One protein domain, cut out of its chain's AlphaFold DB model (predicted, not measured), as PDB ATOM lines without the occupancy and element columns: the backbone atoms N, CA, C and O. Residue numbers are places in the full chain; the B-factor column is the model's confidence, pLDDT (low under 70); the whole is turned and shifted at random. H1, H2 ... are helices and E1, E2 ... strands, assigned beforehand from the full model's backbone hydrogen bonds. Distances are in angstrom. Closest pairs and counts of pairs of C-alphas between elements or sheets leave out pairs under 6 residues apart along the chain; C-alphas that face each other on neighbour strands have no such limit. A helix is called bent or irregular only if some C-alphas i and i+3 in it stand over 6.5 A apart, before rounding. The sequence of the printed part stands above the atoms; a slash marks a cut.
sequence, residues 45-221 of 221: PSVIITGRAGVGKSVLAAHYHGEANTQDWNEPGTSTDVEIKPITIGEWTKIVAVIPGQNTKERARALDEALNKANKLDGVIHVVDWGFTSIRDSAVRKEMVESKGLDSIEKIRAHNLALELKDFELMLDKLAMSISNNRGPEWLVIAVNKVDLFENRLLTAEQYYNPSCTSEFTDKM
ATOM      1  N   PRO A  45     -45.642  12.002  20.067       77.25
ATOM      2  CA  PRO A  45     -44.262  12.222  19.663       77.25
ATOM      3  C   PRO A  45     -44.059  11.755  18.224       77.25
ATOM      4  O   PRO A  45     -44.575  10.714  17.826       77.25
ATOM      5  N   SER A  46     -43.328  12.548  17.449       83.06
ATOM      6  CA  SER A  46     -42.965  12.207  16.072       83.06
ATOM      7  C   SER A  46     -41.470  11.942  15.916       83.06
ATOM      8  O   SER A  46     -41.042  11.439  14.886       83.06
ATOM      9  N   VAL A  47     -40.677  12.227  16.947       87.88
ATOM     10  CA  VAL A  47     -39.267  11.847  17.034       87.88
ATOM     11  C   VAL A  47     -39.039  11.164  18.373       87.88
ATOM     12  O   VAL A  47     -39.618  11.573  19.383       87.88
ATOM     13  N   ILE A  48     -38.189  10.144  18.400       90.44
ATOM     14  CA  ILE A  48     -37.780   9.496  19.649       90.44
ATOM     15  C   ILE A  48     -36.279   9.636  19.885       90.44
ATOM     16  O   ILE A  48     -35.484   9.551  18.951       90.44
ATOM     17  N   ILE A  49     -35.899   9.834  21.146       91.00
ATOM     18  CA  ILE A  49     -34.512   9.801  21.610       91.00
ATOM     19  C   ILE A  49     -34.289   8.473  22.334       91.00
ATOM     20  O   ILE A  49     -34.967   8.165  23.316       91.00
ATOM     21  N   THR A  50     -33.324   7.695  21.855       91.62
ATOM     22  CA  THR A  50     -32.960   6.374  22.383       91.62
ATOM     23  C   THR A  50     -31.475   6.327  22.751       91.62
ATOM     24  O   THR A  50     -30.743   7.283  22.511       91.62
ATOM     25  N   GLY A  51     -31.036   5.248  23.402       90.19
ATOM     26  CA  GLY A  51     -29.655   5.068  23.860       90.19
ATOM     27  C   GLY A  51     -29.580   4.512  25.280       90.19
ATOM     28  O   GLY A  51     -30.552   4.577  26.052       90.19
ATOM     29  N   ARG A  52     -28.413   3.991  25.658       90.19
ATOM     30  CA  ARG A  52     -28.196   3.339  26.958       90.19
ATOM     31  C   ARG A  52     -28.398   4.279  28.147       90.19
ATOM     32  O   ARG A  52     -28.435   5.505  28.037       90.19
ATOM     33  N   ALA A  53     -28.592   3.705  29.326       85.62
ATOM     34  CA  ALA A  53     -28.535   4.434  30.587       85.62
ATOM     35  C   ALA A  53     -27.239   5.261  30.705       85.62
ATOM     36  O   ALA A  53     -26.170   4.766  30.382       85.62
ATOM     37  N   GLY A  54     -27.324   6.511  31.174       83.00
ATOM     38  CA  GLY A  54     -26.134   7.325  31.467       83.00
ATOM     39  C   GLY A  54     -25.437   7.991  30.271       83.00
ATOM     40  O   GLY A  54     -24.512   8.769  30.498       83.00
ATOM     41  N   VAL A  55     -25.898   7.782  29.031       87.94
ATOM     42  CA  VAL A  55     -25.329   8.436  27.824       87.94
ATOM     43  C   VAL A  55     -25.712   9.915  27.677       87.94
ATOM     44  O   VAL A  55     -25.184  10.611  26.822       87.94
ATOM     45  N   GLY A  56     -26.635  10.424  28.503       85.00
ATOM     46  CA  GLY A  56     -27.027  11.843  28.508       85.00
ATOM     47  C   GLY A  56     -28.233  12.214  27.635       85.00
ATOM     48  O   GLY A  56     -28.375  13.367  27.252       85.00
ATOM     49  N   LYS A  57     -29.149  11.275  27.359       88.12
ATOM     50  CA  LYS A  57     -30.394  11.538  26.602       88.12
ATOM     51  C   LYS A  57     -31.226  12.700  27.158       88.12
ATOM     52  O   LYS A  57     -31.640  13.572  26.402       88.12
ATOM     53  N   SER A  58     -31.462  12.717  28.471       83.19
ATOM     54  CA  SER A  58     -32.252  13.770  29.122       83.19
ATOM     55  C   SER A  58     -31.534  15.120  29.076       83.19
ATOM     56  O   SER A  58     -32.176  16.145  28.881       83.19
ATOM     57  N   VAL A  59     -30.198  15.113  29.171       82.00
ATOM     58  CA  VAL A  59     -29.353  16.312  29.032       82.00
ATOM     59  C   VAL A  59     -29.474  16.879  27.618       82.00
ATOM     60  O   VAL A  59     -29.775  18.059  27.458       82.00
ATOM     61  N   LEU A  60     -29.361  16.029  26.591       81.88
ATOM     62  CA  LEU A  60     -29.571  16.408  25.192       81.88
ATOM     63  C   LEU A  60     -30.964  17.021  24.978       81.88
ATOM     64  O   LEU A  60     -31.093  18.101  24.405       81.88
ATOM     65  N   ALA A  61     -32.012  16.359  25.476       80.50
ATOM     66  CA  ALA A  61     -33.382  16.845  25.351       80.50
ATOM     67  C   ALA A  61     -33.601  18.190  26.074       80.50
ATOM     68  O   ALA A  61     -34.279  19.065  25.536       80.50
ATOM     69  N   ALA A  62     -33.009  18.378  27.258       76.06
ATOM     70  CA  ALA A  62     -33.090  19.623  28.026       76.06
ATOM     71  C   ALA A  62     -32.353  20.788  27.342       76.06
ATOM     72  O   ALA A  62     -32.903  21.890  27.261       76.06
ATOM     73  N   HIS A  63     -31.159  20.546  26.781       75.81
ATOM     74  CA  HIS A  63     -30.426  21.548  25.996       75.81
ATOM     75  C   HIS A  63     -31.265  22.078  24.835       75.81
ATOM     76  O   HIS A  63     -31.399  23.288  24.660       75.81
ATOM     77  N   TYR A  64     -31.904  21.180  24.088       70.12
ATOM     78  CA  TYR A  64     -32.751  21.555  22.958       70.12
ATOM     79  C   TYR A  64     -34.113  22.151  23.347       70.12
ATOM     80  O   TYR A  64     -34.763  22.794  22.520       70.12
ATOM     81  N   HIS A  65     -34.556  21.962  24.591       65.62
ATOM     82  CA  HIS A  65     -35.751  22.620  25.120       65.62
ATOM     83  C   HIS A  65     -35.471  24.053  25.619       65.62
ATOM     84  O   HIS A  65     -36.406  24.821  25.828       65.62
ATOM     85  N   GLY A  66     -34.195  24.440  25.758       56.19
ATOM     86  CA  GLY A  66     -33.782  25.747  26.280       56.19
ATOM     87  C   GLY A  66     -33.681  25.818  27.810       56.19
ATOM     88  O   GLY A  66     -33.403  26.888  28.338       56.19
ATOM     89  N   GLU A  67     -33.858  24.696  28.519       54.53
ATOM     90  CA  GLU A  67     -33.741  24.598  29.989       54.53
ATOM     91  C   GLU A  67     -32.283  24.619  30.475       54.53
ATOM     92  O   GLU A  67     -32.017  24.908  31.637       54.53
ATOM     93  N   ALA A  68     -31.318  24.333  29.597       46.47
ATOM     94  CA  ALA A  68     -29.901  24.253  29.959       46.47
ATOM     95  C   ALA A  68     -29.165  25.609  29.962       46.47
ATOM     96  O   ALA A  68     -27.952  25.638  30.149       46.47
ATOM     97  N   ASN A  69     -29.868  26.722  29.720       41.22
ATOM     98  CA  ASN A  69     -29.275  28.066  29.680       41.22
ATOM     99  C   ASN A  69     -29.645  28.932  30.900       41.22
ATOM    100  O   ASN A  69     -29.323  30.117  30.947       41.22
ATOM    101  N   THR A  70     -30.336  28.351  31.881       39.84
ATOM    102  CA  THR A  70     -30.645  28.979  33.169       39.84
ATOM    103  C   THR A  70     -29.753  28.388  34.254       39.84
ATOM    104  O   THR A  70     -29.579  27.176  34.326       39.84
ATOM    105  N   GLN A  71     -29.200  29.255  35.100       36.91
ATOM    106  CA  GLN A  71     -28.203  28.960  36.140       36.91
ATOM    107  C   GLN A  71     -28.693  27.988  37.245       36.91
ATOM    108  O   GLN A  71     -27.902  27.583  38.088       36.91
ATOM    109  N   ASP A  72     -29.963  27.565  37.183       41.38
ATOM    110  CA  ASP A  72     -30.661  26.643  38.093       41.38
ATOM    111  C   ASP A  72     -30.830  25.222  37.505       41.38
ATOM    112  O   ASP A  72     -31.849  24.554  37.711       41.38
ATOM    113  N   TRP A  73     -29.869  24.747  36.708       41.31
ATOM    114  CA  TRP A  73     -29.934  23.398  36.142       41.31
ATOM    115  C   TRP A  73     -29.656  22.335  37.217       41.31
ATOM    116  O   TRP A  73     -28.516  22.129  37.631       41.31
ATOM    117  N   ASN A  74     -30.709  21.638  37.654       49.94
ATOM    118  CA  ASN A  74     -30.597  20.444  38.492       49.94
ATOM    119  C   ASN A  74     -30.377  19.207  37.612       49.94
ATOM    120  O   ASN A  74     -31.110  19.001  36.641       49.94
ATOM    121  N   GLU A  75     -29.397  18.368  37.966       48.53
ATOM    122  CA  GLU A  75     -29.131  17.118  37.247       48.53
ATOM    123  C   GLU A  75     -30.417  16.264  37.228       48.53
ATOM    124  O   GLU A  75     -30.956  15.940  38.293       48.53
ATOM    125  N   PRO A  76     -30.956  15.911  36.046       54.41
ATOM    126  CA  PRO A  76     -32.178  15.129  35.979       54.41
ATOM    127  C   PRO A  76     -31.943  13.749  36.602       54.41
ATOM    128  O   PRO A  76     -30.976  13.047  36.281       54.41
ATOM    129  N   GLY A  77     -32.846  13.365  37.506       50.47
ATOM    130  CA  GLY A  77     -32.859  12.041  38.121       50.47
ATOM    131  C   GLY A  77     -33.020  10.920  37.089       50.47
ATOM    132  O   GLY A  77     -33.277  11.144  35.907       50.47
ATOM    133  N   THR A  78     -32.849   9.673  37.522       47.41
ATOM    134  CA  THR A  78     -33.081   8.507  36.663       47.41
ATOM    135  C   THR A  78     -34.550   8.421  36.251       47.41
ATOM    136  O   THR A  78     -35.402   8.126  37.083       47.41
ATOM    137  N   SER A  79     -34.841   8.653  34.971       50.84
ATOM    138  CA  SER A  79     -36.204   8.592  34.439       50.84
ATOM    139  C   SER A  79     -36.684   7.141  34.339       50.84
ATOM    140  O   SER A  79     -36.077   6.326  33.634       50.84
ATOM    141  N   THR A  80     -37.763   6.824  35.054       51.25
ATOM    142  CA  THR A  80     -38.540   5.578  34.912       51.25
ATOM    143  C   THR A  80     -39.614   5.700  33.826       51.25
ATOM    144  O   THR A  80     -39.941   4.714  33.177       51.25
ATOM    145  N   ASP A  81     -40.090   6.918  33.556       58.53
ATOM    146  CA  ASP A  81     -41.138   7.196  32.570       58.53
ATOM    147  C   ASP A  81     -40.600   7.832  31.276       58.53
ATOM    148  O   ASP A  81     -39.493   8.376  31.228       58.53
ATOM    149  N   VAL A  82     -41.401   7.756  30.205       63.56
ATOM    150  CA  VAL A  82     -41.124   8.408  28.914       63.56
ATOM    151  C   VAL A  82     -41.321   9.916  29.048       63.56
ATOM    152  O   VAL A  82     -42.434  10.383  29.283       63.56
ATOM    153  N   GLU A  83     -40.260  10.696  28.841       73.00
ATOM    154  CA  GLU A  83     -40.350  12.159  28.876       73.00
ATOM    155  C   GLU A  83     -40.747  12.701  27.500       73.00
ATOM    156  O   GLU A  83     -40.013  12.537  26.526       73.00
ATOM    157  N   ILE A  84     -41.892  13.378  27.406       70.50
ATOM    158  CA  ILE A  84     -42.355  14.016  26.169       70.50
ATOM    159  C   ILE A  84     -42.061  15.516  26.243       70.50
ATOM    160  O   ILE A  84     -42.637  16.225  27.067       70.50
ATOM    161  N   LYS A  85     -41.193  16.019  25.359       70.88
ATOM    162  CA  LYS A  85     -40.817  17.441  25.290       70.88
ATOM    163  C   LYS A  85     -40.942  17.981  23.860       70.88
ATOM    164  O   LYS A  85     -40.570  17.293  22.909       70.88
ATOM    165  N   PRO A  86     -41.441  19.213  23.647       67.56
ATOM    166  CA  PRO A  86     -41.346  19.858  22.347       67.56
ATOM    167  C   PRO A  86     -39.925  20.407  22.163       67.56
ATOM    168  O   PRO A  86     -39.471  21.246  22.944       67.56
ATOM    169  N   ILE A  87     -39.230  19.959  21.122       70.06
ATOM    170  CA  ILE A  87     -37.895  20.446  20.760       70.06
ATOM    171  C   ILE A  87     -38.024  21.395  19.572       70.06
ATOM    172  O   ILE A  87     -38.733  21.091  18.610       70.06
ATOM    173  N   THR A  88     -37.360  22.554  19.653       64.75
ATOM    174  CA  THR A  88     -37.277  23.525  18.554       64.75
ATOM    175  C   THR A  88     -35.825  23.719  18.127       64.75
ATOM    176  O   THR A  88     -35.021  24.194  18.922       64.75
ATOM    177  N   ILE A  89     -35.500  23.400  16.873       63.81
ATOM    178  CA  ILE A  89     -34.183  23.635  16.263       63.81
ATOM    179  C   ILE A  89     -34.378  24.573  15.073       63.81
ATOM    180  O   ILE A  89     -34.970  24.192  14.064       63.81
ATOM    181  N   GLY A  90     -33.927  25.822  15.201       66.88
ATOM    182  CA  GLY A  90     -34.194  26.865  14.208       66.88
ATOM    183  C   GLY A  90     -35.698  27.043  13.975       66.88
ATOM    184  O   GLY A  90     -36.431  27.481  14.860       66.88
ATOM    185  N   GLU A  91     -36.163  26.675  12.784       58.81
ATOM    186  CA  GLU A  91     -37.575  26.750  12.382       58.81
ATOM    187  C   GLU A  91     -38.359  25.442  12.583       58.81
ATOM    188  O   GLU A  91     -39.564  25.385  12.324       58.81
ATOM    189  N   TRP A  92     -37.684  24.380  13.016       65.25
ATOM    190  CA  TRP A  92     -38.232  23.037  13.142       65.25
ATOM    191  C   TRP A  92     -38.698  22.785  14.575       65.25
ATOM    192  O   TRP A  92     -37.874  22.729  15.481       65.25
ATOM    193  N   THR A  93     -40.008  22.612  14.793       72.06
ATOM    194  CA  THR A  93     -40.566  22.203  16.096       72.06
ATOM    195  C   THR A  93     -41.240  20.837  15.996       72.06
ATOM    196  O   THR A  93     -42.243  20.683  15.287       72.06
ATOM    197  N   LYS A  94     -40.740  19.855  16.749       78.56
ATOM    198  CA  LYS A  94     -41.315  18.502  16.843       78.56
ATOM    199  C   LYS A  94     -41.531  18.095  18.297       78.56
ATOM    200  O   LYS A  94     -40.898  18.625  19.206       78.56
ATOM    201  N   ILE A  95     -42.462  17.169  18.509       78.81
ATOM    202  CA  ILE A  95     -42.680  16.552  19.819       78.81
ATOM    203  C   ILE A  95     -41.754  15.350  19.890       78.81
ATOM    204  O   ILE A  95     -41.823  14.470  19.029       78.81
ATOM    205  N   VAL A  96     -40.895  15.346  20.898       82.94
ATOM    206  CA  VAL A  96     -39.833  14.367  21.059       82.94
ATOM    207  C   VAL A  96     -40.075  13.575  22.332       82.94
ATOM    208  O   VAL A  96     -40.323  14.162  23.383       82.94
ATOM    209  N   ALA A  97     -40.028  12.250  22.232       85.06
ATOM    210  CA  ALA A  97     -40.110  11.355  23.380       85.06
ATOM    211  C   ALA A  97     -38.724  10.810  23.732       85.06
ATOM    212  O   ALA A  97     -38.063  10.205  22.888       85.06
ATOM    213  N   VAL A  98     -38.286  10.994  24.973       85.12
ATOM    214  CA  VAL A  98     -37.063  10.388  25.503       85.12
ATOM    215  C   VAL A  98     -37.415   9.032  26.097       85.12
ATOM    216  O   VAL A  98     -38.151   8.942  27.078       85.12
ATOM    217  N   ILE A  99     -36.884   7.970  25.497       85.19
ATOM    218  CA  ILE A  99     -37.107   6.604  25.963       85.19
ATOM    219  C   ILE A  99     -36.139   6.310  27.121       85.19
ATOM    220  O   ILE A  99     -34.928   6.507  26.958       85.19
ATOM    221  N   PRO A 100     -36.613   5.825  28.285       78.62
ATOM    222  CA  PRO A 100     -35.746   5.523  29.418       78.62
ATOM    223  C   PRO A 100     -34.775   4.378  29.092       78.62
ATOM    224  O   PRO A 100     -35.108   3.411  28.410       78.62
ATOM    225  N   GLY A 101     -33.535   4.496  29.581       69.38
ATOM    226  CA  GLY A 101     -32.456   3.540  29.287       69.38
ATOM    227  C   GLY A 101     -32.190   2.494  30.376       69.38
ATOM    228  O   GLY A 101     -31.327   1.651  30.167       69.38
ATOM    229  N   GLN A 102     -32.863   2.579  31.529       66.88
ATOM    230  CA  GLN A 102     -32.546   1.786  32.730       66.88
ATOM    231  C   GLN A 102     -33.339   0.478  32.838       66.88
ATOM    232  O   GLN A 102     -32.791  -0.535  33.257       66.88
ATOM    233  N   ASN A 103     -34.622   0.481  32.467       64.44
ATOM    234  CA  ASN A 103     -35.502  -0.672  32.651       64.44
ATOM    235  C   ASN A 103     -35.851  -1.309  31.305       64.44
ATOM    236  O   ASN A 103     -36.556  -0.716  30.492       64.44
ATOM    237  N   THR A 104     -35.383  -2.538  31.070       69.06
ATOM    238  CA  THR A 104     -35.545  -3.245  29.790       69.06
ATOM    239  C   THR A 104     -37.012  -3.454  29.408       69.06
ATOM    240  O   THR A 104     -37.345  -3.372  28.227       69.06
ATOM    241  N   LYS A 105     -37.906  -3.689  30.380       73.88
ATOM    242  CA  LYS A 105     -39.336  -3.929  30.105       73.88
ATOM    243  C   LYS A 105     -40.068  -2.644  29.734       73.88
ATOM    244  O   LYS A 105     -40.764  -2.610  28.721       73.88
ATOM    245  N   GLU A 106     -39.896  -1.593  30.532       73.50
ATOM    246  CA  GLU A 106     -40.484  -0.273  30.262       73.50
ATOM    247  C   GLU A 106     -39.931   0.312  28.969       73.50
ATOM    248  O   GLU A 106     -40.697   0.773  28.130       73.50
ATOM    249  N   ARG A 107     -38.620   0.183  28.746       80.81
ATOM    250  CA  ARG A 107     -37.972   0.572  27.496       80.81
ATOM    251  C   ARG A 107     -38.558  -0.158  26.293       80.81
ATOM    252  O   ARG A 107     -38.885   0.490  25.306       80.81
ATOM    253  N   ALA A 108     -38.676  -1.486  26.354       78.44
ATOM    254  CA  ALA A 108     -39.220  -2.265  25.244       78.44
ATOM    255  C   ALA A 108     -40.670  -1.868  24.945       78.44
ATOM    256  O   ALA A 108     -41.025  -1.693  23.784       78.44
ATOM    257  N   ARG A 109     -41.484  -1.660  25.989       81.25
ATOM    258  CA  ARG A 109     -42.869  -1.198  25.855       81.25
ATOM    259  C   ARG A 109     -42.951   0.210  25.263       81.25
ATOM    260  O   ARG A 109     -43.756   0.431  24.369       81.25
ATOM    261  N   ALA A 110     -42.124   1.135  25.736       81.81
ATOM    262  CA  ALA A 110     -42.083   2.511  25.253       81.81
ATOM    263  C   ALA A 110     -41.621   2.592  23.791       81.81
ATOM    264  O   ALA A 110     -42.186   3.349  23.004       81.81
ATOM    265  N   LEU A 111     -40.625   1.785  23.417       82.56
ATOM    266  CA  LEU A 111     -40.144   1.692  22.042       82.56
ATOM    267  C   LEU A 111     -41.205   1.076  21.120       82.56
ATOM    268  O   LEU A 111     -41.451   1.604  20.040       82.56
ATOM    269  N   ASP A 112     -41.869   0.004  21.560       82.56
ATOM    270  CA  ASP A 112     -42.975  -0.619  20.825       82.56
ATOM    271  C   ASP A 112     -44.151   0.350  20.642       82.56
ATOM    272  O   ASP A 112     -44.678   0.505  19.545       82.56
ATOM    273  N   GLU A 113     -44.525   1.082  21.688       82.75
ATOM    274  CA  GLU A 113     -45.573   2.097  21.621       82.75
ATOM    275  C   GLU A 113     -45.215   3.237  20.658       82.75
ATOM    276  O   GLU A 113     -46.043   3.621  19.825       82.75
ATOM    277  N   ALA A 114     -43.974   3.723  20.701       81.50
ATOM    278  CA  ALA A 114     -43.503   4.766  19.800       81.50
ATOM    279  C   ALA A 114     -43.429   4.310  18.332       81.50
ATOM    280  O   ALA A 114     -43.750   5.094  17.443       81.50
ATOM    281  N   LEU A 115     -43.035   3.060  18.070       80.56
ATOM    282  CA  LEU A 115     -42.858   2.540  16.710       80.56
ATOM    283  C   LEU A 115     -44.137   1.963  16.094       80.56
ATOM    284  O   LEU A 115     -44.300   2.012  14.876       80.56
ATOM    285  N   ASN A 116     -45.033   1.397  16.909       75.19
ATOM    286  CA  ASN A 116     -46.185   0.638  16.418       75.19
ATOM    287  C   ASN A 116     -47.533   1.318  16.673       75.19
ATOM    288  O   ASN A 116     -48.467   1.073  15.901       75.19
ATOM    289  N   LYS A 117     -47.662   2.157  17.713       71.44
ATOM    290  CA  LYS A 117     -48.934   2.820  18.068       71.44
ATOM    291  C   LYS A 117     -48.994   4.295  17.685       71.44
ATOM    292  O   LYS A 117     -50.092   4.814  17.475       71.44
ATOM    293  N   ALA A 118     -47.858   4.985  17.608       63.31
ATOM    294  CA  ALA A 118     -47.835   6.354  17.113       63.31
ATOM    295  C   ALA A 118     -48.165   6.387  15.608       63.31
ATOM    296  O   ALA A 118     -47.822   5.476  14.855       63.31
ATOM    297  N   ASN A 119     -48.841   7.448  15.154       63.50
ATOM    298  CA  ASN A 119     -48.900   7.726  13.717       63.50
ATOM    299  C   ASN A 119     -47.465   7.979  13.239       63.50
ATOM    300  O   ASN A 119     -46.726   8.612  13.986       63.50
ATOM    301  N   LYS A 120     -47.124   7.486  12.039       73.12
ATOM    302  CA  LYS A 120     -45.826   7.584  11.340       73.12
ATOM    303  C   LYS A 120     -44.747   8.376  12.100       73.12
ATOM    304  O   LYS A 120     -44.829   9.602  12.195       73.12
ATOM    305  N   LEU A 121     -43.746   7.668  12.618       84.88
ATOM    306  CA  LEU A 121     -42.580   8.283  13.241       84.88
ATOM    307  C   LEU A 121     -41.771   9.027  12.165       84.88
ATOM    308  O   LEU A 121     -41.477   8.463  11.117       84.88
ATOM    309  N   ASP A 122     -41.404  10.283  12.414       87.62
ATOM    310  CA  ASP A 122     -40.548  11.047  11.502       87.62
ATOM    311  C   ASP A 122     -39.096  10.567  11.617       87.62
ATOM    312  O   ASP A 122     -38.423  10.398  10.607       87.62
ATOM    313  N   GLY A 123     -38.597  10.336  12.837       89.38
ATOM    314  CA  GLY A 123     -37.199   9.957  13.013       89.38
ATOM    315  C   GLY A 123     -36.768   9.509  14.400       89.38
ATOM    316  O   GLY A 123     -37.510   9.591  15.384       89.38
ATOM    317  N   VAL A 124     -35.529   9.031  14.460       91.69
ATOM    318  CA  VAL A 124     -34.884   8.508  15.667       91.69
ATOM    319  C   VAL A 124     -33.558   9.220  15.883       91.69
ATOM    320  O   VAL A 124     -32.739   9.318  14.975       91.69
ATOM    321  N   ILE A 125     -33.321   9.671  17.109       92.38
ATOM    322  CA  ILE A 125     -32.015  10.135  17.574       92.38
ATOM    323  C   ILE A 125     -31.489   9.076  18.542       92.38
ATOM    324  O   ILE A 125     -32.060   8.870  19.614       92.38
ATOM    325  N   HIS A 126     -30.423   8.376  18.175       93.31
ATOM    326  CA  HIS A 126     -29.762   7.406  19.039       93.31
ATOM    327  C   HIS A 126     -28.519   8.040  19.661       93.31
ATOM    328  O   HIS A 126     -27.607   8.451  18.949       93.31
ATOM    329  N   VAL A 127     -28.502   8.163  20.986       93.38
ATOM    330  CA  VAL A 127     -27.424   8.829  21.722       93.38
ATOM    331  C   VAL A 127     -26.399   7.802  22.179       93.38
ATOM    332  O   VAL A 127     -26.747   6.847  22.879       93.38
ATOM    333  N   VAL A 128     -25.143   8.051  21.826       93.50
ATOM    334  CA  VAL A 128     -23.971   7.223  22.139       93.50
ATOM    335  C   VAL A 128     -22.917   8.066  22.847       93.50
ATOM    336  O   VAL A 128     -22.954   9.293  22.762       93.50
ATOM    337  N   ASP A 129     -21.990   7.440  23.569       93.12
ATOM    338  CA  ASP A 129     -20.932   8.169  24.289       93.12
ATOM    339  C   ASP A 129     -19.543   7.537  24.169       93.12
ATOM    340  O   ASP A 129     -18.666   7.773  25.002       93.12
ATOM    341  N   TRP A 130     -19.334   6.727  23.129       94.06
ATOM    342  CA  TRP A 130     -18.045   6.114  22.803       94.06
ATOM    343  C   TRP A 130     -17.438   5.292  23.950       94.06
ATOM    344  O   TRP A 130     -16.216   5.206  24.130       94.06
ATOM    345  N   GLY A 131     -18.328   4.671  24.732       90.50
ATOM    346  CA  GLY A 131     -17.997   3.824  25.872       90.50
ATOM    347  C   GLY A 131     -17.724   4.581  27.177       90.50
ATOM    348  O   GLY A 131     -17.430   3.942  28.191       90.50
ATOM    349  N   PHE A 132     -17.864   5.913  27.204       89.00
ATOM    350  CA  PHE A 132     -17.669   6.752  28.398       89.00
ATOM    351  C   PHE A 132     -18.910   6.832  29.305       89.00
ATOM    352  O   PHE A 132     -19.098   7.762  30.101       89.00
ATOM    353  N   THR A 133     -19.771   5.820  29.228       85.50
ATOM    354  CA  THR A 133     -20.890   5.656  30.149       85.50
ATOM    355  C   THR A 133     -20.365   5.402  31.562       85.50
ATOM    356  O   THR A 133     -19.657   4.426  31.819       85.50
ATOM    357  N   SER A 134     -20.736   6.265  32.510       72.06
ATOM    358  CA  SER A 134     -20.350   6.102  33.908       72.06
ATOM    359  C   SER A 134     -21.238   5.070  34.607       72.06
ATOM    360  O   SER A 134     -22.468   5.110  34.539       72.06
ATOM    361  N   ILE A 135     -20.604   4.141  35.325       69.50
ATOM    362  CA  ILE A 135     -21.297   3.205  36.214       69.50
ATOM    363  C   ILE A 135     -21.546   3.946  37.528       69.50
ATOM    364  O   ILE A 135     -20.600   4.227  38.271       69.50
ATOM    365  N   ARG A 136     -22.805   4.325  37.774       65.00
ATOM    366  CA  ARG A 136     -23.211   5.120  38.948       65.00
ATOM    367  C   ARG A 136     -23.145   4.329  40.263       65.00
ATOM    368  O   ARG A 136     -22.914   4.929  41.304       65.00
ATOM    369  N   ASP A 137     -23.301   3.008  40.210       68.00
ATOM    370  CA  ASP A 137     -23.276   2.138  41.388       68.00
ATOM    371  C   ASP A 137     -21.836   1.709  41.739       68.00
ATOM    372  O   ASP A 137     -21.132   1.087  40.935       68.00
ATOM    373  N   SER A 138     -21.384   2.068  42.943       69.00
ATOM    374  CA  SER A 138     -20.042   1.761  43.443       69.00
ATOM    375  C   SER A 138     -19.837   0.274  43.744       69.00
ATOM    376  O   SER A 138     -18.717  -0.213  43.576       69.00
ATOM    377  N   ALA A 139     -20.889  -0.460  44.120       70.19
ATOM    378  CA  ALA A 139     -20.837  -1.903  44.335       70.19
ATOM    379  C   ALA A 139     -20.689  -2.641  43.001       70.19
ATOM    380  O   ALA A 139     -19.806  -3.486  42.870       70.19
ATOM    381  N   VAL A 140     -21.454  -2.239  41.980       71.50
ATOM    382  CA  VAL A 140     -21.328  -2.793  40.617       71.50
ATOM    383  C   VAL A 140     -19.957  -2.480  40.027       71.50
ATOM    384  O   VAL A 140     -19.337  -3.334  39.396       71.50
ATOM    385  N   ARG A 141     -19.442  -1.265  40.254       74.12
ATOM    386  CA  ARG A 141     -18.086  -0.901  39.824       74.12
ATOM    387  C   ARG A 141     -17.037  -1.792  40.489       74.12
ATOM    388  O   ARG A 141     -16.141  -2.274  39.804       74.12
ATOM    389  N   LYS A 142     -17.152  -2.019  41.799       74.25
ATOM    390  CA  LYS A 142     -16.233  -2.877  42.551       74.25
ATOM    391  C   LYS A 142     -16.303  -4.328  42.071       74.25
ATOM    392  O   LYS A 142     -15.265  -4.915  41.790       74.25
ATOM    393  N   GLU A 143     -17.503  -4.859  41.861       78.25
ATOM    394  CA  GLU A 143     -17.711  -6.201  41.309       78.25
ATOM    395  C   GLU A 143     -17.118  -6.343  39.898       78.25
ATOM    396  O   GLU A 143     -16.482  -7.346  39.588       78.25
ATOM    397  N   MET A 144     -17.273  -5.338  39.035       75.50
ATOM    398  CA  MET A 144     -16.688  -5.351  37.692       75.50
ATOM    399  C   MET A 144     -15.156  -5.398  37.709       75.50
ATOM    400  O   MET A 144     -14.554  -6.075  36.872       75.50
ATOM    401  N   VAL A 145     -14.527  -4.703  38.656       78.31
ATOM    402  CA  VAL A 145     -13.070  -4.735  38.830       78.31
ATOM    403  C   VAL A 145     -12.634  -6.085  39.405       78.31
ATOM    404  O   VAL A 145     -11.744  -6.722  38.849       78.31
ATOM    405  N   GLU A 146     -13.287  -6.545  40.475       77.06
ATOM    406  CA  GLU A 146     -12.877  -7.734  41.235       77.06
ATOM    407  C   GLU A 146     -13.235  -9.060  40.543       77.06
ATOM    408  O   GLU A 146     -12.435  -9.991  40.577       77.06
ATOM    409  N   SER A 147     -14.402  -9.165  39.893       75.19
ATOM    410  CA  SER A 147     -14.880 -10.418  39.281       75.19
ATOM    411  C   SER A 147     -14.652 -10.497  37.770       75.19
ATOM    412  O   SER A 147     -14.404 -11.583  37.246       75.19
ATOM    413  N   LYS A 148     -14.702  -9.362  37.055       75.62
ATOM    414  CA  LYS A 148     -14.557  -9.318  35.584       75.62
ATOM    415  C   LYS A 148     -13.194  -8.813  35.109       75.62
ATOM    416  O   LYS A 148     -12.967  -8.755  33.904       75.62
ATOM    417  N   GLY A 149     -12.294  -8.440  36.024       80.00
ATOM    418  CA  GLY A 149     -10.943  -7.979  35.689       80.00
ATOM    419  C   GLY A 149     -10.908  -6.676  34.878       80.00
ATOM    420  O   GLY A 149      -9.950  -6.428  34.138       80.00
ATOM    421  N   LEU A 150     -11.959  -5.852  34.981       80.50
ATOM    422  CA  LEU A 150     -12.058  -4.541  34.331       80.50
ATOM    423  C   LEU A 150     -11.309  -3.485  35.158       80.50
ATOM    424  O   LEU A 150     -11.899  -2.561  35.706       80.50
ATOM    425  N   ASP A 151      -9.996  -3.659  35.269       80.31
ATOM    426  CA  ASP A 151      -9.091  -2.878  36.124       80.31
ATOM    427  C   ASP A 151      -8.596  -1.556  35.504       80.31
ATOM    428  O   ASP A 151      -7.934  -0.769  36.179       80.31
ATOM    429  N   SER A 152      -8.916  -1.284  34.236       84.31
ATOM    430  CA  SER A 152      -8.475  -0.081  33.526       84.31
ATOM    431  C   SER A 152      -9.626   0.661  32.852       84.31
ATOM    432  O   SER A 152     -10.629   0.067  32.448       84.31
ATOM    433  N   ILE A 153      -9.456   1.977  32.682       83.81
ATOM    434  CA  ILE A 153     -10.435   2.842  32.005       83.81
ATOM    435  C   ILE A 153     -10.707   2.335  30.585       83.81
ATOM    436  O   ILE A 153     -11.860   2.263  30.176       83.81
ATOM    437  N   GLU A 154      -9.671   1.921  29.852       86.81
ATOM    438  CA  GLU A 154      -9.832   1.416  28.484       86.81
ATOM    439  C   GLU A 154     -10.558   0.064  28.438       86.81
ATOM    440  O   GLU A 154     -11.378  -0.144  27.547       86.81
ATOM    441  N   LYS A 155     -10.355  -0.831  29.417       87.88
ATOM    442  CA  LYS A 155     -11.128  -2.084  29.507       87.88
ATOM    443  C   LYS A 155     -12.601  -1.818  29.814       87.88
ATOM    444  O   LYS A 155     -13.472  -2.410  29.180       87.88
ATOM    445  N   ILE A 156     -12.888  -0.918  30.758       87.94
ATOM    446  CA  ILE A 156     -14.264  -0.508  31.084       87.94
ATOM    447  C   ILE A 156     -14.923   0.132  29.860       87.94
ATOM    448  O   ILE A 156     -16.062  -0.192  29.525       87.94
ATOM    449  N   ARG A 157     -14.193   1.000  29.160       89.75
ATOM    450  CA  ARG A 157     -14.653   1.651  27.937       89.75
ATOM    451  C   ARG A 157     -14.952   0.637  26.836       89.75
ATOM    452  O   ARG A 157     -16.039   0.689  26.274       89.75
ATOM    453  N   ALA A 158     -14.048  -0.303  26.562       90.56
ATOM    454  CA  ALA A 158     -14.266  -1.361  25.572       90.56
ATOM    455  C   ALA A 158     -15.476  -2.238  25.935       90.56
ATOM    456  O   ALA A 158     -16.313  -2.532  25.083       90.56
ATOM    457  N   HIS A 159     -15.630  -2.586  27.217       90.56
ATOM    458  CA  HIS A 159     -16.810  -3.296  27.706       90.56
ATOM    459  C   HIS A 159     -18.102  -2.498  27.467       90.56
ATOM    460  O   HIS A 159     -19.094  -3.040  26.979       90.56
ATOM    461  N   ASN A 160     -18.090  -1.199  27.771       91.31
ATOM    462  CA  ASN A 160     -19.222  -0.314  27.524       91.31
ATOM    463  C   ASN A 160     -19.528  -0.151  26.032       91.31
ATOM    464  O   ASN A 160     -20.703  -0.096  25.684       91.31
ATOM    465  N   LEU A 161     -18.509  -0.096  25.175       92.56
ATOM    466  CA  LEU A 161     -18.659  -0.008  23.723       92.56
ATOM    467  C   LEU A 161     -19.348  -1.266  23.170       92.56
ATOM    468  O   LEU A 161     -20.295  -1.160  22.399       92.56
ATOM    469  N   ALA A 162     -18.962  -2.453  23.646       91.94
ATOM    470  CA  ALA A 162     -19.623  -3.706  23.274       91.94
ATOM    471  C   ALA A 162     -21.090  -3.757  23.744       91.94
ATOM    472  O   ALA A 162     -21.972  -4.234  23.028       91.94
ATOM    473  N   LEU A 163     -21.377  -3.244  24.947       90.69
ATOM    474  CA  LEU A 163     -22.752  -3.117  25.433       90.69
ATOM    475  C   LEU A 163     -23.563  -2.102  24.621       90.69
ATOM    476  O   LEU A 163     -24.752  -2.318  24.413       90.69
ATOM    477  N   GLU A 164     -22.943  -1.003  24.192       92.75
ATOM    478  CA  GLU A 164     -23.541  -0.015  23.290       92.75
ATOM    479  C   GLU A 164     -23.889  -0.637  21.940       92.75
ATOM    480  O   GLU A 164     -25.027  -0.503  21.499       92.75
ATOM    481  N   LEU A 165     -22.970  -1.401  21.351       93.00
ATOM    482  CA  LEU A 165     -23.201  -2.089  20.087       93.00
ATOM    483  C   LEU A 165     -24.389  -3.054  20.168       93.00
ATOM    484  O   LEU A 165     -25.307  -2.983  19.358       93.00
ATOM    485  N   LYS A 166     -24.422  -3.900  21.202       91.50
ATOM    486  CA  LYS A 166     -25.534  -4.835  21.425       91.50
ATOM    487  C   LYS A 166     -26.870  -4.115  21.628       91.50
ATOM    488  O   LYS A 166     -27.921  -4.594  21.211       91.50
ATOM    489  N   ASP A 167     -26.846  -2.979  22.315       89.44
ATOM    490  CA  ASP A 167     -28.035  -2.159  22.529       89.44
ATOM    491  C   ASP A 167     -28.558  -1.540  21.229       89.44
ATOM    492  O   ASP A 167     -29.771  -1.460  21.014       89.44
ATOM    493  N   PHE A 168     -27.631  -1.124  20.368       92.06
ATOM    494  CA  PHE A 168     -27.915  -0.573  19.056       92.06
ATOM    495  C   PHE A 168     -28.491  -1.633  18.108       92.06
ATOM    496  O   PHE A 168     -29.523  -1.378  17.495       92.06
ATOM    497  N   GLU A 169     -27.927  -2.844  18.078       92.12
ATOM    498  CA  GLU A 169     -28.468  -3.984  17.315       92.12
ATOM    499  C   GLU A 169     -29.940  -4.261  17.665       92.12
ATOM    500  O   GLU A 169     -30.804  -4.294  16.791       92.12
ATOM    501  N   LEU A 170     -30.261  -4.358  18.961       89.50
ATOM    502  CA  LEU A 170     -31.639  -4.578  19.419       89.50
ATOM    503  C   LEU A 170     -32.591  -3.451  18.995       89.50
ATOM    504  O   LEU A 170     -33.791  -3.675  18.813       89.50
ATOM    505  N   MET A 171     -32.078  -2.226  18.892       89.56
ATOM    506  CA  MET A 171     -32.841  -1.073  18.429       89.56
ATOM    507  C   MET A 171     -33.079  -1.156  16.917       89.56
ATOM    508  O   MET A 171     -34.221  -0.987  16.486       89.56
ATOM    509  N   LEU A 172     -32.053  -1.495  16.131       91.44
ATOM    510  CA  LEU A 172     -32.160  -1.690  14.685       91.44
ATOM    511  C   LEU A 172     -33.145  -2.804  14.319       91.44
ATOM    512  O   LEU A 172     -33.988  -2.587  13.452       91.44
ATOM    513  N   ASP A 173     -33.140  -3.930  15.039       90.44
ATOM    514  CA  ASP A 173     -34.119  -5.010  14.843       90.44
ATOM    515  C   ASP A 173     -35.561  -4.496  14.969       90.44
ATOM    516  O   ASP A 173     -36.449  -4.819  14.171       90.44
ATOM    517  N   LYS A 174     -35.812  -3.641  15.968       88.81
ATOM    518  CA  LYS A 174     -37.127  -3.027  16.182       88.81
ATOM    519  C   LYS A 174     -37.472  -2.019  15.093       88.81
ATOM    520  O   LYS A 174     -38.632  -1.963  14.675       88.81
ATOM    521  N   LEU A 175     -36.494  -1.258  14.605       90.06
ATOM    522  CA  LEU A 175     -36.702  -0.359  13.472       90.06
ATOM    523  C   LEU A 175     -37.016  -1.129  12.192       90.06
ATOM    524  O   LEU A 175     -37.981  -0.776  11.524       90.06
ATOM    525  N   ALA A 176     -36.299  -2.211  11.889       90.44
ATOM    526  CA  ALA A 176     -36.558  -3.051  10.721       90.44
ATOM    527  C   ALA A 176     -37.987  -3.629  10.740       90.44
ATOM    528  O   ALA A 176     -38.709  -3.588   9.736       90.44
ATOM    529  N   MET A 177     -38.453  -4.085  11.909       88.62
ATOM    530  CA  MET A 177     -39.847  -4.510  12.101       88.62
ATOM    531  C   MET A 177     -40.850  -3.366  11.879       88.62
ATOM    532  O   MET A 177     -41.922  -3.581  11.322       88.62
ATOM    533  N   SER A 178     -40.532  -2.138  12.288       87.81
ATOM    534  CA  SER A 178     -41.415  -0.986  12.063       87.81
ATOM    535  C   SER A 178     -41.429  -0.545  10.590       87.81
ATOM    536  O   SER A 178     -42.495  -0.276  10.027       87.81
ATOM    537  N   ILE A 179     -40.265  -0.540   9.931       89.19
ATOM    538  CA  ILE A 179     -40.095  -0.204   8.508       89.19
ATOM    539  C   ILE A 179     -40.870  -1.191   7.632       89.19
ATOM    540  O   ILE A 179     -41.651  -0.759   6.787       89.19
ATOM    541  N   SER A 180     -40.738  -2.498   7.878       89.00
ATOM    542  CA  SER A 180     -41.485  -3.533   7.137       89.00
ATOM    543  C   SER A 180     -43.008  -3.402   7.273       89.00
ATOM    544  O   SER A 180     -43.745  -3.775   6.363       89.00
ATOM    545  N   ASN A 181     -43.486  -2.792   8.360       86.75
ATOM    546  CA  ASN A 181     -44.899  -2.481   8.582       86.75
ATOM    547  C   ASN A 181     -45.332  -1.107   8.026       86.75
ATOM    548  O   ASN A 181     -46.432  -0.647   8.343       86.75
ATOM    549  N   ASN A 182     -44.495  -0.440   7.217       84.50
ATOM    550  CA  ASN A 182     -44.705   0.918   6.691       84.50
ATOM    551  C   ASN A 182     -44.921   1.987   7.784       84.50
ATOM    552  O   ASN A 182     -45.641   2.968   7.579       84.50
ATOM    553  N   ARG A 183     -44.313   1.796   8.962       83.06
ATOM    554  CA  ARG A 183     -44.396   2.720  10.112       83.06
ATOM    555  C   ARG A 183     -43.037   3.209  10.608       83.06
ATOM    556  O   ARG A 183     -42.991   3.985  11.560       83.06
ATOM    557  N   GLY A 184     -41.963   2.767   9.958       79.94
ATOM    558  CA  GLY A 184     -40.599   3.101  10.335       79.94
ATOM    559  C   GLY A 184     -40.271   4.591  10.207       79.94
ATOM    560  O   GLY A 184     -40.970   5.319   9.495       79.94
ATOM    561  N   PRO A 185     -39.208   5.039  10.895       89.94
ATOM    562  CA  PRO A 185     -38.726   6.411  10.798       89.94
ATOM    563  C   PRO A 185     -38.254   6.752   9.382       89.94
ATOM    564  O   PRO A 185     -37.752   5.890   8.663       89.94
ATOM    565  N   GLU A 186     -38.348   8.026   9.005       89.00
ATOM    566  CA  GLU A 186     -37.781   8.531   7.747       89.00
ATOM    567  C   GLU A 186     -36.262   8.724   7.846       89.00
ATOM    568  O   GLU A 186     -35.564   8.687   6.835       89.00
ATOM    569  N   TRP A 187     -35.744   8.931   9.059       91.06
ATOM    570  CA  TRP A 187     -34.320   9.133   9.308       91.06
ATOM    571  C   TRP A 187     -33.878   8.605  10.680       91.06
ATOM    572  O   TRP A 187     -34.643   8.571  11.649       91.06
ATOM    573  N   LEU A 188     -32.599   8.237  10.763       91.62
ATOM    574  CA  LEU A 188     -31.887   7.869  11.985       91.62
ATOM    575  C   LEU A 188     -30.643   8.757  12.108       91.62
ATOM    576  O   LEU A 188     -29.867   8.871  11.163       91.62
ATOM    577  N   VAL A 189     -30.455   9.375  13.271       92.00
ATOM    578  CA  VAL A 189     -29.270  10.175  13.603       92.00
ATOM    579  C   VAL A 189     -28.555   9.540  14.787       92.00
ATOM    580  O   VAL A 189     -29.185   9.246  15.803       92.00
ATOM    581  N   ILE A 190     -27.236   9.385  14.674       92.81
ATOM    582  CA  ILE A 190     -26.368   8.994  15.786       92.81
ATOM    583  C   ILE A 190     -25.800  10.262  16.421       92.81
ATOM    584  O   ILE A 190     -25.037  10.996  15.798       92.81
ATOM    585  N   ALA A 191     -26.210  10.546  17.654       91.81
ATOM    586  CA  ALA A 191     -25.755  11.699  18.416       91.81
ATOM    587  C   ALA A 191     -24.656  11.267  19.390       91.81
ATOM    588  O   ALA A 191     -24.935  10.644  20.416       91.81
ATOM    589  N   VAL A 192     -23.410  11.608  19.067       92.56
ATOM    590  CA  VAL A 192     -22.251  11.326  19.917       92.56
ATOM    591  C   VAL A 192     -22.164  12.382  21.019       92.56
ATOM    592  O   VAL A 192     -22.032  13.572  20.741       92.56
ATOM    593  N   ASN A 193     -22.268  11.951  22.272       91.12
ATOM    594  CA  ASN A 193     -22.249  12.807  23.451       91.12
ATOM    595  C   ASN A 193     -20.952  12.635  24.260       91.12
ATOM    596  O   ASN A 193     -20.195  11.690  24.043       91.12
ATOM    597  N   LYS A 194     -20.726  13.540  25.224       89.38
ATOM    598  CA  LYS A 194     -19.550  13.569  26.117       89.38
ATOM    599  C   LYS A 194     -18.214  13.677  25.382       89.38
ATOM    600  O   LYS A 194     -17.212  13.091  25.785       89.38
ATOM    601  N   VAL A 195     -18.222  14.405  24.271       87.56
ATOM    602  CA  VAL A 195     -17.057  14.576  23.396       87.56
ATOM    603  C   VAL A 195     -15.879  15.221  24.136       87.56
ATOM    604  O   VAL A 195     -14.726  14.933  23.825       87.56
ATOM    605  N   ASP A 196     -16.160  16.001  25.181       87.56
ATOM    606  CA  ASP A 196     -15.182  16.568  26.113       87.56
ATOM    607  C   ASP A 196     -14.290  15.508  26.788       87.56
ATOM    608  O   ASP A 196     -13.125  15.771  27.075       87.56
ATOM    609  N   LEU A 197     -14.782  14.278  26.980       86.94
ATOM    610  CA  LEU A 197     -14.010  13.193  27.602       86.94
ATOM    611  C   LEU A 197     -12.996  12.538  26.653       86.94
ATOM    612  O   LEU A 197     -12.135  11.769  27.092       86.94
ATOM    613  N   PHE A 198     -13.096  12.802  25.351       87.69
ATOM    614  CA  PHE A 198     -12.255  12.180  24.330       87.69
ATOM    615  C   PHE A 198     -11.885  13.137  23.195       87.69
ATOM    616  O   PHE A 198     -11.670  12.697  22.068       87.69
ATOM    617  N   GLU A 199     -11.723  14.423  23.499       86.62
ATOM    618  CA  GLU A 199     -11.381  15.468  22.526       86.62
ATOM    619  C   GLU A 199     -10.160  15.095  21.662       86.62
ATOM    620  O   GLU A 199     -10.201  15.157  20.436       86.62
ATOM    621  N   ASN A 200      -9.118  14.537  22.288       90.88
ATOM    622  CA  ASN A 200      -7.899  14.074  21.607       90.88
ATOM    623  C   ASN A 200      -8.107  12.873  20.661       90.88
ATOM    624  O   ASN A 200      -7.186  12.477  19.950       90.88
ATOM    625  N   ARG A 201      -9.284  12.242  20.690       90.94
ATOM    626  CA  ARG A 201      -9.648  11.044  19.913       90.94
ATOM    627  C   ARG A 201     -10.943  11.245  19.121       90.94
ATOM    628  O   ARG A 201     -11.555  10.269  18.688       90.94
ATOM    629  N   LEU A 202     -11.344  12.499  18.907       90.81
ATOM    630  CA  LEU A 202     -12.596  12.861  18.243       90.81
ATOM    631  C   LEU A 202     -12.700  12.268  16.836       90.81
ATOM    632  O   LEU A 202     -13.714  11.664  16.515       90.81
ATOM    633  N   LEU A 203     -11.627  12.342  16.042       90.38
ATOM    634  CA  LEU A 203     -11.591  11.752  14.698       90.38
ATOM    635  C   LEU A 203     -11.800  10.233  14.723       90.38
ATOM    636  O   LEU A 203     -12.484   9.684  13.867       90.38
ATOM    637  N   THR A 204     -11.240   9.542  15.716       92.31
ATOM    638  CA  THR A 204     -11.418   8.091  15.868       92.31
ATOM    639  C   THR A 204     -12.850   7.751  16.274       92.31
ATOM    640  O   THR A 204     -13.412   6.778  15.778       92.31
ATOM    641  N   ALA A 205     -13.457   8.549  17.158       92.44
ATOM    642  CA  ALA A 205     -14.861   8.394  17.524       92.44
ATOM    643  C   ALA A 205     -15.789   8.677  16.332       92.44
ATOM    644  O   ALA A 205     -16.717   7.915  16.084       92.44
ATOM    645  N   GLU A 206     -15.508   9.723  15.553       91.31
ATOM    646  CA  GLU A 206     -16.252  10.058  14.339       91.31
ATOM    647  C   GLU A 206     -16.189   8.918  13.320       91.31
ATOM    648  O   GLU A 206     -17.232   8.437  12.885       91.31
ATOM    649  N   GLN A 207     -14.990   8.425  12.997       92.69
ATOM    650  CA  GLN A 207     -14.805   7.290  12.087       92.69
ATOM    651  C   GLN A 207     -15.527   6.028  12.568       92.69
ATOM    652  O   GLN A 207     -16.010   5.253  11.749       92.69
ATOM    653  N   TYR A 208     -15.628   5.824  13.883       93.69
ATOM    654  CA  TYR A 208     -16.340   4.682  14.445       93.69
ATOM    655  C   TYR A 208     -17.856   4.749  14.199       93.69
ATOM    656  O   TYR A 208     -18.467   3.710  13.975       93.69
ATOM    657  N   TYR A 209     -18.477   5.931  14.206       92.88
ATOM    658  CA  TYR A 209     -19.932   6.066  14.017       92.88
ATOM    659  C   TYR A 209     -20.354   6.497  12.608       92.88
ATOM    660  O   TYR A 209     -21.541   6.446  12.287       92.88
ATOM    661  N   ASN A 210     -19.420   6.966  11.779       89.75
ATOM    662  CA  ASN A 210     -19.722   7.499  10.457       89.75
ATOM    663  C   ASN A 210     -20.109   6.366   9.487       89.75
ATOM    664  O   ASN A 210     -19.260   5.527   9.202       89.75
ATOM    665  N   PRO A 211     -21.316   6.383   8.886       86.88
ATOM    666  CA  PRO A 211     -21.757   5.353   7.936       86.88
ATOM    667  C   PRO A 211     -20.872   5.193   6.691       86.88
ATOM    668  O   PRO A 211     -20.972   4.196   5.987       86.88
ATOM    669  N   SER A 212     -20.039   6.190   6.381       88.56
ATOM    670  CA  SER A 212     -19.096   6.143   5.251       88.56
ATOM    671  C   SER A 212     -17.780   5.438   5.599       88.56
ATOM    672  O   SER A 212     -16.933   5.252   4.726       88.56
ATOM    673  N   CYS A 213     -17.574   5.098   6.870       89.25
ATOM    674  CA  CYS A 213     -16.400   4.402   7.377       89.25
ATOM    675  C   CYS A 213     -16.752   2.952   7.739       89.25
ATOM    676  O   CYS A 213     -17.919   2.584   7.816       89.25
ATOM    677  N   THR A 214     -15.727   2.128   7.954       88.31
ATOM    678  CA  THR A 214     -15.879   0.735   8.393       88.31
ATOM    679  C   THR A 214     -15.508   0.605   9.865       88.31
ATOM    680  O   THR A 214     -14.368   0.893  10.247       88.31
ATOM    681  N   SER A 215     -16.451   0.156  10.680       91.38
ATOM    682  CA  SER A 215     -16.292  -0.116  12.104       91.38
ATOM    683  C   SER A 215     -17.267  -1.209  12.548       91.38
ATOM    684  O   SER A 215     -18.275  -1.463  11.893       91.38
ATOM    685  N   GLU A 216     -17.034  -1.782  13.731       90.31
ATOM    686  CA  GLU A 216     -17.972  -2.743  14.327       90.31
ATOM    687  C   GLU A 216     -19.393  -2.180  14.478       90.31
ATOM    688  O   GLU A 216     -20.351  -2.946  14.462       90.31
ATOM    689  N   PHE A 217     -19.539  -0.859  14.625       91.00
ATOM    690  CA  PHE A 217     -20.831  -0.190  14.760       91.00
ATOM    691  C   PHE A 217     -21.534  -0.006  13.418       91.00
ATOM    692  O   PHE A 217     -22.732  -0.272  13.311       91.00
ATOM    693  N   THR A 218     -20.802   0.426  12.392       89.69
ATOM    694  CA  THR A 218     -21.359   0.626  11.049       89.69
ATOM    695  C   THR A 218     -21.681  -0.698  10.372       89.69
ATOM    696  O   THR A 218     -22.641  -0.761   9.619       89.69
ATOM    697  N   ASP A 219     -20.948  -1.770  10.693       90.19
ATOM    698  CA  ASP A 219     -21.205  -3.124  10.182       90.19
ATOM    699  C   ASP A 219     -22.569  -3.689  10.629       90.19
ATOM    700  O   ASP A 219     -23.011  -4.723  10.123       90.19
ATOM    701  N   LYS A 220     -23.234  -3.044  11.599       86.94
ATOM    702  CA  LYS A 220     -24.579  -3.411  12.068       86.94
ATOM    703  C   LYS A 220     -25.704  -2.603  11.434       86.94
ATOM    704  O   LYS A 220     -26.846  -3.036  11.563       86.94
ATOM    705  N   MET A 221     -25.403  -1.448  10.834       80.94
ATOM    706  CA  MET A 221     -26.392  -0.584  10.172       80.94
ATOM    707  C   MET A 221     -26.870  -1.180   8.851       80.94
ATOM    708  O   MET A 221     -28.083  -1.035   8.582       80.94
TER     709      MET A 221
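AT A GLANCE: This is residues 45 to 221 of the 221 residues of the protein "G domain-containing protein" of Rheinheimera salexigens (UniProt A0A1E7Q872). What does the model look like at first sight? A strongly twisted sheet of five strands has H1 on one face and H2 on the opposite face, while the long helix H4 grazes the sheet with its residues 161 to 175 and meets H2 towards its last residues. H3 lies far out, near H4, H5 only grazes the sheet after edge strand E5, and a long loop of residues 66 to 82 joins H1 to edge strand E2. What is it made of? The 177 printed residues hold five named helices and five named strands, in the order E1 H1 E2 E3 H2 E4 H3 H4 E5 H5, and the class is mixed, helices and strands. The sheet is mixed, in the order E2 E3 E1 E4 E5. How large is it? It is compact, with a radius of gyration of the C-alphas of 16.7 A, and rounded, spanning 47 by 42 by 34 A.

IN THESE COORDINATES: Where does the first element begin, and what follows? E1 is residues 47 to 50, with C-alpha 47 at (-39.267, 11.847, 17.034). H1 is residues 57 to 65, E2 is residues 83 to 89, 18.1 A long, and E3 is residues 92 to 98, 17.7 A long. Which elements come next? H2 is residues 104 to 117, 18.8 A long, and is neither bent nor irregular, but only just: C-alphas 114 and 117 are 6.0 A apart. E4 is residues 123 to 128, 16.3 A long, and H3 is residues 138 to 148, 14.6 A long. Which elements come last? H4 is residues 153 to 180, 40.3 A long, from C-alpha 153 at (-10.435, 2.842, 32.005), and E5 is residues 187 to 192, 16.2 A long. H5 is residues 195 to 209, ending with C-alpha 209 at (-19.932, 6.066, 14.017); it is irregular, with C-alphas 197 and 200 8.6 A apart.

HOW THE PARTS SIT: How are the strands joined? E2 and E3 form a hairpin, antiparallel at 154 degrees, with N 85 and O 96 within hydrogen-bond range at 2.8 A. E3 and E1 are parallel at 39 degrees, with N 49 and O 97 at 2.8 A; E1 and E4 are parallel at 22 degrees, with N 50 and O 125 at 2.8 A. E4 and E5 are parallel at 20 degrees, with N 126 and O 189 at 2.8 A. Which helices are on its faces? H1 is on the sheet at a height of 6.8 A, only just over E1 with 3 of its C-alphas, and its closest C-alphas with E2 are those of His 65 and Ile 87, 5.3 A apart. H2 is on the opposite face, at a height of 10.6 A from a local plane fitted to just 6 C-alphas, and it runs along the strands at 19 degrees to E1 on the local plane. Where are the other helices? H2 touches H4 with residues 112 to 116 alone, the closest C-alphas being those of Leu 115 and Ser 178, 6.0 A apart, at a shallow tilt of 32 degrees, the same way. H3 is not on the sheet but is near H4, with 5 pairs of C-alphas within 10 A. H5 only grazes the sheet with residues 202 to 209, and the closest C-alphas of E5 and H5 are those of Ile 190 and Tyr 209, 7.3 A apart. Which units recur, and how regular are the backbones? E4, H3 H4, E5 is a strand-helix-strand unit, two parallel neighbour strands with helices between, and E3, H2, E4 is a split one with E1 between its strands; both crossovers are right-handed. Each O i to N i+4 pair is within hydrogen-bond range in H1, H2, H3 and H4, but 7 of 11 are in H5.

THE WHOLE: How far does the printed part reach? The two C-alphas farthest apart are those of Glu 91 and Glu 146, at 51.3 A. Is it whole? The printed part has no cut, from residue 45 to residue 221, the chain's last. Which link is long, and where is confidence low? The link from H1 to E2, 17 residues, is long. The mean pLDDT of the printed part is 80.1, and 34 residues are under 70, among them residues 65 to 82 and 88 to 92.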